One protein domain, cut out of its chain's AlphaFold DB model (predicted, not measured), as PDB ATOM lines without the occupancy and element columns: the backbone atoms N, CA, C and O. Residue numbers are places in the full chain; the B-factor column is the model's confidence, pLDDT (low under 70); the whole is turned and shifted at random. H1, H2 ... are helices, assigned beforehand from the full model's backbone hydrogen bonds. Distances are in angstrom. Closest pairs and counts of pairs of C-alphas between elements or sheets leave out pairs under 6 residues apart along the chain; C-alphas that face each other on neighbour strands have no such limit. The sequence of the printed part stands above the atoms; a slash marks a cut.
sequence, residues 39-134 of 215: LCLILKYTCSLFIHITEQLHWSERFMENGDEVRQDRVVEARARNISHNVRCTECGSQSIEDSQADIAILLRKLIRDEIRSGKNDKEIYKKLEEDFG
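This is residues 39 to 134 of the 215 residues of a protein of Salvia splendens (UniProt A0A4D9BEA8). Picture one very long helix, H1, as a shaft with a small head at its far end, where the shorter helices H2 and H3 and a long loop gather round its last turns. Residues 39 to 71 of H1 stand free and stick out as an arm from a body that spans 32 by 24 by 16 A. The printed part has 96 residues, with three named helices in the order H1, H2, H3 and no named strand; the class is all helix. The whole is extended, with a radius of gyration of the C-alphas of 24.2 A and spans of 81 by 25 by 16 A.

Find C-alpha 39 at (-62.240, -57.515, 12.711); from there H1 runs through residues 39 to 85, over 70.3 A, to C-alpha 85 at (-47.445, 6.483, -12.316). Look next at residues 103 to 117 for H2, 21.6 A long, and at residues 122 to 133 for H3, 16.1 A long, which ends at C-alpha 133 at (-31.485, 9.478, -11.305).

Look at residues 76 to 84 of H1, which alone of that helix touch H2; the closest C-alphas, those of Ala 80 and Arg 113, are 5.9 A apart. H1 and H2 run opposite ways at a steep tilt of 57 degrees. H3 is close to H1 but not clearly touching, with the closest C-alphas, those of Ile 83 and Asp 122, 7.4 A apart. H2 and H3 are also close but not clearly touching, with the closest C-alphas, those of Glu 115 and Ile 125, 6.8 A apart; they run opposite ways at a tilt of 36 degrees, only just steep. In H2 and H3 every O i to N i+4 pair is within hydrogen-bond range; in H1, 37 of 43 are.

The two C-alphas farthest apart, those of Leu 39 and Gly 93, are 81.5 A apart. The printed part has no cut. The link from H1 to H2, residues 86 to 102, is long, and the link from H2 to H3 is tight. Look for low confidence in H1: residues 39 to 41, 43 and 53 to 66 of this model have pLDDT under 70, while the mean of the printed part is 81.7.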
ATOM      1  N   LEU A  39     -63.266 -58.310  12.026       57.12
ATOM      2  CA  LEU A  39     -62.240 -57.515  12.711       57.12
ATOM      3  C   LEU A  39     -61.136 -57.052  11.743       57.12
ATOM      4  O   LEU A  39     -60.632 -55.937  11.854       57.12
ATOM      5  N   CYS A  40     -60.850 -57.863  10.720       58.22
ATOM      6  CA  CYS A  40     -59.954 -57.506   9.617       58.22
ATOM      7  C   CYS A  40     -60.562 -56.414   8.709       58.22
ATOM      8  O   CYS A  40     -59.850 -55.532   8.230       58.22
ATOM      9  N   LEU A  41     -61.890 -56.432   8.523       64.25
ATOM     10  CA  LEU A  41     -62.619 -55.357   7.840       64.25
ATOM     11  C   LEU A  41     -62.562 -54.052   8.639       64.25
ATOM     12  O   LEU A  41     -62.198 -53.026   8.076       64.25
ATOM     13  N   ILE A  42     -62.844 -54.091   9.946       73.06
ATOM     14  CA  ILE A  42     -62.812 -52.894  10.802       73.06
ATOM     15  C   ILE A  42     -61.423 -52.240  10.777       73.06
ATOM     16  O   ILE A  42     -61.343 -51.036  10.565       73.06
ATOM     17  N   LEU A  43     -60.342 -53.019  10.886       69.81
ATOM     18  CA  LEU A  43     -58.967 -52.501  10.829       69.81
ATOM     19  C   LEU A  43     -58.604 -51.878   9.471       69.81
ATOM     20  O   LEU A  43     -57.919 -50.858   9.426       69.81
ATOM     21  N   LYS A  44     -59.080 -52.448   8.355       74.38
ATOM     22  CA  LYS A  44     -58.892 -51.847   7.023       74.38
ATOM     23  C   LYS A  44     -59.660 -50.534   6.876       74.38
ATOM     24  O   LYS A  44     -59.110 -49.566   6.353       74.38
ATOM     25  N   TYR A  45     -60.903 -50.493   7.351       72.62
ATOM     26  CA  TYR A  45     -61.742 -49.298   7.271       72.62
ATOM     27  C   TYR A  45     -61.222 -48.166   8.155       72.62
ATOM     28  O   TYR A  45     -61.173 -47.028   7.698       72.62
ATOM     29  N   THR A  46     -60.780 -48.455   9.381       74.88
ATOM     30  CA  THR A  46     -60.234 -47.421  10.269       74.88
ATOM     31  C   THR A  46     -58.893 -46.891   9.771       74.88
ATOM     32  O   THR A  46     -58.679 -45.687   9.840       74.88
ATOM     33  N   CYS A  47     -58.029 -47.732   9.194       70.94
ATOM     34  CA  CYS A  47     -56.769 -47.285   8.595       70.94
ATOM     35  C   CYS A  47     -57.007 -46.397   7.358       70.94
ATOM     36  O   CYS A  47     -56.415 -45.328   7.247       70.94
ATOM     37  N   SER A  48     -57.938 -46.771   6.471       74.44
ATOM     38  CA  SER A  48     -58.273 -45.963   5.285       74.44
ATOM     39  C   SER A  48     -58.975 -44.647   5.640       74.44
ATOM     40  O   SER A  48     -58.733 -43.631   4.992       74.44
ATOM     41  N   LEU A  49     -59.825 -44.648   6.675       75.19
ATOM     42  CA  LEU A  49     -60.465 -43.439   7.191       75.19
ATOM     43  C   LEU A  49     -59.427 -42.514   7.842       75.19
ATOM     44  O   LEU A  49     -59.457 -41.312   7.610       75.19
ATOM     45  N   PHE A  50     -58.480 -43.070   8.601       76.31
ATOM     46  CA  PHE A  50     -57.404 -42.301   9.226       76.31
ATOM     47  C   PHE A  50     -56.477 -41.675   8.176       76.31
ATOM     48  O   PHE A  50     -56.196 -40.486   8.272       76.31
ATOM     49  N   ILE A  51     -56.097 -42.420   7.127       73.19
ATOM     50  CA  ILE A  51     -55.306 -41.906   5.993       73.19
ATOM     51  C   ILE A  51     -56.038 -40.742   5.303       73.19
ATOM     52  O   ILE A  51     -55.451 -39.672   5.146       73.19
ATOM     53  N   HIS A  52     -57.329 -40.888   4.988       72.69
ATOM     54  CA  HIS A  52     -58.115 -39.807   4.380       72.69
ATOM     55  C   HIS A  52     -58.298 -38.583   5.293       72.69
ATOM     56  O   HIS A  52     -58.239 -37.451   4.811       72.69
ATOM     57  N   ILE A  53     -58.487 -38.784   6.603       68.25
ATOM     58  CA  ILE A  53     -58.594 -37.685   7.576       68.25
ATOM     59  C   ILE A  53     -57.254 -36.942   7.685       68.25
ATOM     60  O   ILE A  53     -57.232 -35.711   7.676       68.25
ATOM     61  N   THR A  54     -56.126 -37.660   7.727       66.06
ATOM     62  CA  THR A  54     -54.790 -37.036   7.745       66.06
ATOM     63  C   THR A  54     -54.451 -36.310   6.445       66.06
ATOM     64  O   THR A  54     -53.806 -35.265   6.483       66.06
ATOM     65  N   GLU A  55     -54.927 -36.808   5.303       60.53
ATOM     66  CA  GLU A  55     -54.743 -36.162   4.005       60.53
ATOM     67  C   GLU A  55     -55.511 -34.835   3.946       60.53
ATOM     68  O   GLU A  55     -54.920 -33.818   3.600       60.53
ATOM     69  N   GLN A  56     -56.775 -34.794   4.393       60.12
ATOM     70  CA  GLN A  56     -57.565 -33.555   4.484       60.12
ATOM     71  C   GLN A  56     -56.943 -32.494   5.407       60.12
ATOM     72  O   GLN A  56     -56.958 -31.311   5.065       60.12
ATOM     73  N   LEU A  57     -56.366 -32.897   6.542       57.28
ATOM     74  CA  LEU A  57     -55.721 -31.976   7.487       57.28
ATOM     75  C   LEU A  57     -54.393 -31.400   6.951       57.28
ATOM     76  O   LEU A  57     -54.050 -30.261   7.264       57.28
ATOM     77  N   HIS A  58     -53.677 -32.121   6.079       56.12
ATOM     78  CA  HIS A  58     -52.438 -31.624   5.462       56.12
ATOM     79  C   HIS A  58     -52.680 -30.507   4.426       56.12
ATOM     80  O   HIS A  58     -51.847 -29.609   4.272       56.12
ATOM     81  N   TRP A  59     -53.827 -30.504   3.730       54.38
ATOM     82  CA  TRP A  59     -54.169 -29.434   2.780       54.38
ATOM     83  C   TRP A  59     -54.422 -28.089   3.479       54.38
ATOM     84  O   TRP A  59     -54.084 -27.049   2.913       54.38
ATOM     85  N   SER A  60     -54.962 -28.070   4.708       57.25
ATOM     86  CA  SER A  60     -55.294 -26.807   5.389       57.25
ATOM     87  C   SER A  60     -54.076 -25.964   5.774       57.25
ATOM     88  O   SER A  60     -54.153 -24.737   5.717       57.25
ATOM     89  N   GLU A  61     -52.943 -26.588   6.104       52.69
ATOM     90  CA  GLU A  61     -51.731 -25.857   6.503       52.69
ATOM     91  C   GLU A  61     -51.043 -25.194   5.296       52.69
ATOM     92  O   GLU A  61     -50.622 -24.041   5.373       52.69
ATOM     93  N   ARG A  62     -51.015 -25.859   4.131       56.16
ATOM     94  CA  ARG A  62     -50.343 -25.345   2.920       56.16
ATOM     95  C   ARG A  62     -51.104 -24.222   2.200       56.16
ATOM     96  O   ARG A  62     -50.485 -23.425   1.495       56.16
ATOM     97  N   PHE A  63     -52.424 -24.117   2.359       59.19
ATOM     98  CA  PHE A  63     -53.197 -23.017   1.759       59.19
ATOM     99  C   PHE A  63     -53.018 -21.674   2.484       59.19
ATOM    100  O   PHE A  63     -53.167 -20.630   1.850       59.19
ATOM    101  N   MET A  64     -52.680 -21.675   3.778       54.09
ATOM    102  CA  MET A  64     -52.487 -20.434   4.540       54.09
ATOM    103  C   MET A  64     -51.137 -19.759   4.245       54.09
ATOM    104  O   MET A  64     -51.134 -18.543   4.083       54.09
ATOM    105  N   GLU A  65     -50.052 -20.531   4.072       63.12
ATOM    106  CA  GLU A  65     -48.694 -20.042   3.717       63.12
ATOM    107  C   GLU A  65     -48.547 -19.627   2.237       63.12
ATOM    108  O   GLU A  65     -47.673 -18.858   1.863       63.12
ATOM    109  N   ASN A  66     -49.406 -20.120   1.342       68.38
ATOM    110  CA  ASN A  66     -49.469 -19.560  -0.015       68.38
ATOM    111  C   ASN A  66     -50.371 -18.314  -0.061       68.38
ATOM    112  O   ASN A  66     -50.254 -17.471  -0.951       68.38
ATOM    113  N   GLY A  67     -51.320 -18.200   0.871       75.06
ATOM    114  CA  GLY A  67     -52.310 -17.128   0.883       75.06
ATOM    115  C   GLY A  67     -51.755 -15.786   1.356       75.06
ATOM    116  O   GLY A  67     -52.200 -14.737   0.876       75.06
ATOM    117  N   ASP A  68     -50.806 -15.798   2.286       79.88
ATOM    118  CA  ASP A  68     -50.091 -14.619   2.764       79.88
ATOM    119  C   ASP A  68     -49.020 -14.150   1.771       79.88
ATOM    120  O   ASP A  68     -48.991 -12.951   1.496       79.88
ATOM    121  N   GLU A  69     -48.247 -15.043   1.142       80.38
ATOM    122  CA  GLU A  69     -47.315 -14.682   0.058       80.38
ATOM    123  C   GLU A  69     -48.045 -14.001  -1.112       80.38
ATOM    124  O   GLU A  69     -47.710 -12.882  -1.504       80.38
ATOM    125  N   VAL A  70     -49.138 -14.602  -1.603       85.88
ATOM    126  CA  VAL A  70     -49.945 -14.024  -2.694       85.88
ATOM    127  C   VAL A  70     -50.595 -12.699  -2.279       85.88
ATOM    128  O   VAL A  70     -50.766 -11.790  -3.099       85.88
ATOM    129  N   ARG A  71     -50.991 -12.547  -1.010       83.50
ATOM    130  CA  ARG A  71     -51.530 -11.275  -0.502       83.50
ATOM    131  C   ARG A  71     -50.448 -10.203  -0.451       83.50
ATOM    132  O   ARG A  71     -50.720  -9.082  -0.875       83.50
ATOM    133  N   GLN A  72     -49.259 -10.536   0.045       87.38
ATOM    134  CA  GLN A  72     -48.126  -9.618   0.108       87.38
ATOM    135  C   GLN A  72     -47.712  -9.166  -1.291       87.38
ATOM    136  O   GLN A  72     -47.621  -7.963  -1.517       87.38
ATOM    137  N   ASP A  73     -47.582 -10.082  -2.253       89.25
ATOM    138  CA  ASP A  73     -47.249  -9.722  -3.634       89.25
ATOM    139  C   ASP A  73     -48.309  -8.805  -4.265       89.25
ATOM    140  O   ASP A  73     -47.959  -7.821  -4.916       89.25
ATOM    141  N   ARG A  74     -49.609  -9.030  -4.009       90.50
ATOM    142  CA  ARG A  74     -50.665  -8.112  -4.485       90.50
ATOM    143  C   ARG A  74     -50.559  -6.712  -3.883       90.50
ATOM    144  O   ARG A  74     -50.805  -5.733  -4.586       90.50
ATOM    145  N   VAL A  75     -50.198  -6.602  -2.605       90.81
ATOM    146  CA  VAL A  75     -49.993  -5.304  -1.940       90.81
ATOM    147  C   VAL A  75     -48.754  -4.599  -2.498       90.81
ATOM    148  O   VAL A  75     -48.809  -3.400  -2.778       90.81
ATOM    149  N   VAL A  76     -47.658  -5.336  -2.701       91.81
ATOM    150  CA  VAL A  76     -46.415  -4.815  -3.287       91.81
ATOM    151  C   VAL A  76     -46.664  -4.301  -4.701       91.81
ATOM    152  O   VAL A  76     -46.281  -3.176  -5.009       91.81
ATOM    153  N   GLU A  77     -47.344  -5.081  -5.540       92.19
ATOM    154  CA  GLU A  77     -47.608  -4.719  -6.934       92.19
ATOM    155  C   GLU A  77     -48.532  -3.497  -7.037       92.19
ATOM    156  O   GLU A  77     -48.247  -2.566  -7.786       92.19
ATOM    157  N   ALA A  78     -49.593  -3.431  -6.223       92.19
ATOM    158  CA  ALA A  78     -50.481  -2.267  -6.183       92.19
ATOM    159  C   ALA A  78     -49.730  -0.979  -5.799       92.19
ATOM    160  O   ALA A  78     -49.936   0.078  -6.400       92.19
ATOM    161  N   ARG A  79     -48.824  -1.074  -4.820       92.81
ATOM    162  CA  ARG A  79     -47.991   0.051  -4.385       92.81
ATOM    163  C   ARG A  79     -46.961   0.437  -5.447       92.81
ATOM    164  O   ARG A  79     -46.817   1.621  -5.739       92.81
ATOM    165  N   ALA A  80     -46.303  -0.537  -6.073       92.75
ATOM    166  CA  ALA A  80     -45.350  -0.308  -7.159       92.75
ATOM    167  C   ALA A  80     -46.008   0.400  -8.351       92.75
ATOM    168  O   ALA A  80     -45.433   1.334  -8.916       92.75
ATOM    169  N   ARG A  81     -47.246   0.021  -8.685       91.00
ATOM    170  CA  ARG A  81     -48.033   0.656  -9.744       91.00
ATOM    171  C   ARG A  81     -48.375   2.114  -9.423       91.00
ATOM    172  O   ARG A  81     -48.239   2.992 -10.268       91.00
ATOM    173  N   ASN A  82     -48.739   2.408  -8.175       91.44
ATOM    174  CA  ASN A  82     -48.997   3.785  -7.748       91.44
ATOM    175  C   ASN A  82     -47.735   4.667  -7.800       91.44
ATOM    176  O   ASN A  82     -47.788   5.813  -8.244       91.44
ATOM    177  N   ILE A  83     -46.585   4.138  -7.372       91.06
ATOM    178  CA  ILE A  83     -45.312   4.874  -7.419       91.06
ATOM    179  C   ILE A  83     -44.878   5.113  -8.870       91.06
ATOM    180  O   ILE A  83     -44.472   6.219  -9.216       91.06
ATOM    181  N   SER A  84     -45.008   4.109  -9.739       89.31
ATOM    182  CA  SER A  84     -44.583   4.196 -11.142       89.31
ATOM    183  C   SER A  84     -45.392   5.186 -11.983       89.31
ATOM    184  O   SER A  84     -44.820   5.841 -12.853       89.31
ATOM    185  N   HIS A  85     -46.675   5.405 -11.682       89.25
ATOM    186  CA  HIS A  85     -47.445   6.483 -12.316       89.25
ATOM    187  C   HIS A  85     -46.943   7.888 -11.948       89.25
ATOM    188  O   HIS A  85     -47.038   8.805 -12.760       89.25
ATOM    189  N   ASN A  86     -46.373   8.059 -10.751       87.88
ATOM    190  CA  ASN A  86     -45.843   9.335 -10.258       87.88
ATOM    191  C   ASN A  86     -44.381   9.588 -10.659       87.88
ATOM    192  O   ASN A  86     -43.787  10.590 -10.243       87.88
ATOM    193  N   VAL A  87     -43.809   8.719 -11.494       88.94
ATOM    194  CA  VAL A  87     -42.429   8.807 -11.975       88.94
ATOM    195  C   VAL A  87     -42.418   8.904 -13.506       88.94
ATOM    196  O   VAL A  87     -43.025   8.096 -14.212       88.94
ATOM    197  N   ARG A  88     -41.757   9.937 -14.029       88.75
ATOM    198  CA  ARG A  88     -41.543  10.200 -15.457       88.75
ATOM    199  C   ARG A  88     -40.259   9.531 -15.922       88.75
ATOM    200  O   ARG A  88     -39.253   9.548 -15.219       88.75
ATOM    201  N   CYS A  89     -40.269   9.007 -17.142       85.69
ATOM    202  CA  CYS A  89     -39.037   8.616 -17.812       85.69
ATOM    203  C   CYS A  89     -38.433   9.835 -18.528       85.69
ATOM    204  O   CYS A  89     -39.029  10.357 -19.475       85.69
ATOM    205  N   THR A  90     -37.248  10.270 -18.095       80.50
ATOM    206  CA  THR A  90     -36.510  11.401 -18.689       80.50
ATOM    207  C   THR A  90     -36.143  11.143 -20.151       80.50
ATOM    208  O   THR A  90     -36.273  12.031 -20.986       80.50
ATOM    209  N   GLU A  91     -35.792   9.899 -20.473       82.44
ATOM    210  CA  GLU A  91     -35.359   9.483 -21.812       82.44
ATOM    211  C   GLU A  91     -36.522   9.166 -22.772       82.44
ATOM    212  O   GLU A  91     -36.325   9.057 -23.978       82.44
ATOM    213  N   CYS A  92     -37.754   9.014 -22.269       80.69
ATOM    214  CA  CYS A  92     -38.884   8.483 -23.049       80.69
ATOM    215  C   CYS A  92     -39.858   9.554 -23.574       80.69
ATOM    216  O   CYS A  92     -40.949   9.221 -24.042       80.69
ATOM    217  N   GLY A  93     -39.521  10.844 -23.463       70.44
ATOM    218  CA  GLY A  93     -40.366  11.924 -23.985       70.44
ATOM    219  C   GLY A  93     -41.591  12.236 -23.118       70.44
ATOM    220  O   GLY A  93     -42.694  12.374 -23.639       70.44
ATOM    221  N   SER A  94     -41.395  12.393 -21.802       78.25
ATOM    222  CA  SER A  94     -42.393  12.864 -20.812       78.25
ATOM    223  C   SER A  94     -43.528  11.902 -20.423       78.25
ATOM    224  O   SER A  94     -44.479  12.307 -19.759       78.25
ATOM    225  N   GLN A  95     -43.413  10.620 -20.766       84.44
ATOM    226  CA  GLN A  95     -44.381   9.585 -20.385       84.44
ATOM    227  C   GLN A  95     -44.078   8.979 -19.002       84.44
ATOM    228  O   GLN A  95     -42.968   9.110 -18.472       84.44
ATOM    229  N   SER A  96     -45.074   8.317 -18.401       87.56
ATOM    230  CA  SER A  96     -44.897   7.589 -17.138       87.56
ATOM    231  C   SER A  96     -43.949   6.399 -17.328       87.56
ATOM    232  O   SER A  96     -43.874   5.817 -18.420       87.56
ATOM    233  N   ILE A  97     -43.226   6.009 -16.273       90.12
ATOM    234  CA  ILE A  97     -42.413   4.792 -16.348       90.12
ATOM    235  C   ILE A  97     -43.271   3.542 -16.470       90.12
ATOM    236  O   ILE A  97     -42.725   2.553 -16.921       90.12
ATOM    237  N   GLU A  98     -44.561   3.569 -16.112       89.25
ATOM    238  CA  GLU A  98     -45.462   2.414 -16.229       89.25
ATOM    239  C   GLU A  98     -45.900   2.146 -17.674       89.25
ATOM    240  O   GLU A  98     -46.038   0.987 -18.061       89.25
ATOM    241  N   ASP A  99     -46.006   3.183 -18.504       87.38
ATOM    242  CA  ASP A  99     -46.422   3.045 -19.907       87.38
ATOM    243  C   ASP A  99     -45.227   2.896 -20.868       87.38
ATOM    244  O   ASP A  99     -45.348   2.360 -21.970       87.38
ATOM    245  N   SER A 100     -44.038   3.334 -20.447       86.75
ATOM    246  CA  SER A 100     -42.845   3.371 -21.300       86.75
ATOM    247  C   SER A 100     -42.135   2.011 -21.395       86.75
ATOM    248  O   SER A 100     -41.899   1.343 -20.383       86.75
ATOM    249  N   GLN A 101     -41.712   1.626 -22.605       87.38
ATOM    250  CA  GLN A 101     -40.956   0.386 -22.875       87.38
ATOM    251  C   GLN A 101     -39.430   0.578 -22.928       87.38
ATOM    252  O   GLN A 101     -38.716  -0.310 -23.378       87.38
ATOM    253  N   ALA A 102     -38.905   1.723 -22.489       87.88
ATOM    254  CA  ALA A 102     -37.459   1.932 -22.470       87.88
ATOM    255  C   ALA A 102     -36.768   1.073 -21.401       87.88
ATOM    256  O   ALA A 102     -37.319   0.850 -20.318       87.88
ATOM    257  N   ASP A 103     -35.519   0.692 -21.664       89.06
ATOM    258  CA  ASP A 103     -34.700  -0.115 -20.750       89.06
ATOM    259  C   ASP A 103     -34.580   0.522 -19.356       89.06
ATOM    260  O   ASP A 103     -34.668  -0.166 -18.334       89.06
ATOM    261  N   ILE A 104     -34.481   1.854 -19.299       86.81
ATOM    262  CA  ILE A 104     -34.434   2.606 -18.040       86.81
ATOM    263  C   ILE A 104     -35.738   2.473 -17.238       86.81
ATOM    264  O   ILE A 104     -35.708   2.305 -16.020       86.81
ATOM    265  N   ALA A 105     -36.895   2.463 -17.906       90.88
ATOM    266  CA  ALA A 105     -38.188   2.304 -17.251       90.88
ATOM    267  C   ALA A 105     -38.355   0.882 -16.691       90.88
ATOM    268  O   ALA A 105     -38.917   0.693 -15.612       90.88
ATOM    269  N   ILE A 106     -37.842  -0.134 -17.391       90.81
ATOM    270  CA  ILE A 106     -37.853  -1.528 -16.921       90.81
ATOM    271  C   ILE A 106     -36.978  -1.677 -15.669       90.81
ATOM    272  O   ILE A 106     -37.404  -2.294 -14.686       90.81
ATOM    273  N   LEU A 107     -35.787  -1.070 -15.677       91.81
ATOM    274  CA  LEU A 107     -34.883  -1.053 -14.528       91.81
ATOM    275  C   LEU A 107     -35.538  -0.397 -13.303       91.81
ATOM    276  O   LEU A 107     -35.538  -0.986 -12.222       91.81
ATOM    277  N   LEU A 108     -36.151   0.777 -13.477       90.88
ATOM    278  CA  LEU A 108     -36.814   1.518 -12.398       90.88
ATOM    279  C   LEU A 108     -37.987   0.740 -11.787       90.88
ATOM    280  O   LEU A 108     -38.079   0.632 -10.564       90.88
ATOM    281  N   ARG A 109     -38.844   0.116 -12.608       91.88
ATOM    282  CA  ARG A 109     -39.939  -0.744 -12.111       91.88
ATOM    283  C   ARG A 109     -39.424  -1.922 -11.280       91.88
ATOM    284  O   ARG A 109     -40.091  -2.372 -10.347       91.88
ATOM    285  N   LYS A 110     -38.262  -2.479 -11.633       92.81
ATOM    286  CA  LYS A 110     -37.635  -3.561 -10.861       92.81
ATOM    287  C   LYS A 110     -37.094  -3.039  -9.529       92.81
ATOM    288  O   LYS A 110     -37.429  -3.599  -8.491       92.81
ATOM    289  N   LEU A 111     -36.364  -1.926  -9.562       92.19
ATOM    290  CA  LEU A 111     -35.805  -1.287  -8.372       92.19
ATOM    291  C   LEU A 111     -36.894  -0.901  -7.356       92.19
ATOM    292  O   LEU A 111     -36.762  -1.201  -6.175       92.19
ATOM    293  N   ILE A 112     -38.003  -0.307  -7.809       93.75
ATOM    294  CA  ILE A 112     -39.126   0.074  -6.936       93.75
ATOM    295  C   ILE A 112     -39.711  -1.148  -6.220       93.75
ATOM    296  O   ILE A 112     -39.965  -1.091  -5.018       93.75
ATOM    297  N   ARG A 113     -39.904  -2.271  -6.925       93.75
ATOM    298  CA  ARG A 113     -40.415  -3.509  -6.312       93.75
ATOM    299  C   ARG A 113     -39.456  -4.062  -5.264       93.75
ATOM    300  O   ARG A 113     -39.906  -4.477  -4.196       93.75
ATOM    301  N   ASP A 114     -38.157  -4.027  -5.541       93.31
ATOM    302  CA  ASP A 114     -37.131  -4.462  -4.593       93.31
ATOM    303  C   ASP A 114     -37.109  -3.563  -3.342       93.31
ATOM    304  O   ASP A 114     -36.995  -4.065  -2.223       93.31
ATOM    305  N   GLU A 115     -37.323  -2.254  -3.497       92.94
ATOM    306  CA  GLU A 115     -37.373  -1.309  -2.374       92.94
ATOM    307  C   GLU A 115     -38.671  -1.363  -1.560       92.94
ATOM    308  O   GLU A 115     -38.669  -1.171  -0.344       92.94
ATOM    309  N   ILE A 116     -39.799  -1.689  -2.187       93.44
ATOM    310  CA  ILE A 116     -41.034  -1.959  -1.442       93.44
ATOM    311  C   ILE A 116     -40.869  -3.241  -0.618       93.44
ATOM    312  O   ILE A 116     -41.274  -3.279   0.545       93.44
ATOM    313  N   ARG A 117     -40.236  -4.276  -1.190       91.12
ATOM    314  CA  ARG A 117     -39.919  -5.530  -0.486       91.12
ATOM    315  C   ARG A 117     -38.907  -5.335   0.640       91.12
ATOM    316  O   ARG A 117     -38.957  -6.075   1.619       91.12
ATOM    317  N   SER A 118     -38.022  -4.341   0.530       91.31
ATOM    318  CA  SER A 118     -37.096  -3.958   1.603       91.31
ATOM    319  C   SER A 118     -37.788  -3.222   2.763       91.31
ATOM    320  O   SER A 118     -37.174  -3.020   3.809       91.31
ATOM    321  N   GLY A 119     -39.077  -2.881   2.623       91.81
ATOM    322  CA  GLY A 119     -39.890  -2.261   3.670       91.81
ATOM    323  C   GLY A 119     -39.771  -0.738   3.743       91.81
ATOM    324  O   GLY A 119     -40.243  -0.146   4.714       91.81
ATOM    325  N   LYS A 120     -39.170  -0.086   2.739       91.19
ATOM    326  CA  LYS A 120     -39.024   1.376   2.711       91.19
ATOM    327  C   LYS A 120     -40.353   2.094   2.502       91.19
ATOM    328  O   LYS A 120     -41.298   1.558   1.912       91.19
ATOM    329  N   ASN A 121     -40.421   3.342   2.962       92.69
ATOM    330  CA  ASN A 121     -41.580   4.214   2.762       92.69
ATOM    331  C   ASN A 121     -41.555   4.881   1.369       92.69
ATOM    332  O   ASN A 121     -40.491   5.066   0.788       92.69
ATOM    333  N   ASP A 122     -42.708   5.310   0.847       90.69
ATOM    334  CA  ASP A 122     -42.830   5.935  -0.482       90.69
ATOM    335  C   ASP A 122     -41.911   7.154  -0.611       90.69
ATOM    336  O   ASP A 122     -41.202   7.309  -1.599       90.69
ATOM    337  N   LYS A 123     -41.849   7.988   0.434       89.12
ATOM    338  CA  LYS A 123     -40.975   9.174   0.481       89.12
ATOM    339  C   LYS A 123     -39.489   8.828   0.375       89.12
ATOM    340  O   LYS A 123     -38.735   9.582  -0.232       89.12
ATOM    341  N   GLU A 124     -39.067   7.719   0.972       90.94
ATOM    342  CA  GLU A 124     -37.675   7.263   0.917       90.94
ATOM    343  C   GLU A 124     -37.344   6.695  -0.459       90.94
ATOM    344  O   GLU A 124     -36.266   6.964  -0.978       90.94
ATOM    345  N   ILE A 125     -38.289   5.970  -1.067       91.81
ATOM    346  CA  ILE A 125     -38.169   5.470  -2.439       91.81
ATOM    347  C   ILE A 125     -38.020   6.651  -3.402       91.81
ATOM    348  O   ILE A 125     -37.069   6.690  -4.173       91.81
ATOM    349  N   TYR A 126     -38.894   7.655  -3.306       89.94
ATOM    350  CA  TYR A 126     -38.811   8.874  -4.115       89.94
ATOM    351  C   TYR A 126     -37.485   9.611  -3.937       89.94
ATOM    352  O   TYR A 126     -36.853   9.972  -4.924       89.94
ATOM    353  N   LYS A 127     -37.035   9.780  -2.690       89.25
ATOM    354  CA  LYS A 127     -35.748  10.412  -2.392       89.25
ATOM    355  C   LYS A 127     -34.578   9.628  -2.993       89.25
ATOM    356  O   LYS A 127     -33.669  10.233  -3.542       89.25
ATOM    357  N   LYS A 128     -34.609   8.296  -2.916       89.69
ATOM    358  CA  LYS A 128     -33.560   7.436  -3.474       89.69
ATOM    359  C   LYS A 128     -33.519   7.504  -5.002       89.69
ATOM    360  O   LYS A 128     -32.444   7.602  -5.580       89.69
ATOM    361  N   LEU A 129     -34.689   7.492  -5.640       89.06
ATOM    362  CA  LEU A 129     -34.812   7.668  -7.086       89.06
ATOM    363  C   LEU A 129     -34.279   9.033  -7.535       89.06
ATOM    364  O   LEU A 129     -33.573   9.117  -8.530       89.06
ATOM    365  N   GLU A 130     -34.575  10.088  -6.784       87.81
ATOM    366  CA  GLU A 130     -34.075  11.434  -7.055       87.81
ATOM    367  C   GLU A 130     -32.553  11.548  -6.873       87.81
ATOM    368  O   GLU A 130     -31.887  12.170  -7.693       87.81
ATOM    369  N   GLU A 131     -31.987  10.931  -5.833       88.44
ATOM    370  CA  GLU A 131     -30.536  10.931  -5.589       88.44
ATOM    371  C   GLU A 131     -29.754  10.189  -6.683       88.44
ATOM    372  O   GLU A 131     -28.678  10.640  -7.071       88.44
ATOM    373  N   ASP A 132     -30.288   9.071  -7.184       87.69
ATOM    374  CA  ASP A 132     -29.596   8.224  -8.163       87.69
ATOM    375  C   ASP A 132     -29.850   8.655  -9.621       87.69
ATOM    376  O   ASP A 132     -28.968   8.500 -10.467       87.69
ATOM    377  N   PHE A 133     -31.043   9.182  -9.932       87.00
ATOM    378  CA  PHE A 133     -31.485   9.478 -11.305       87.00
ATOM    379  C   PHE A 133     -31.825  10.959 -11.556       87.00
ATOM    380  O   PHE A 133     -32.008  11.353 -12.708       87.00
ATOM    381  N   GLY A 134     -31.875  11.793 -10.514       85.38
ATOM    382  CA  GLY A 134     -32.087  13.238 -10.604       85.38
ATOM    383  C   GLY A 134     -33.509  13.717 -10.284       85.38
ATOM    384  O   GLY A 134     -34.471  12.957 -10.185       85.38
TER     385      GLY A 134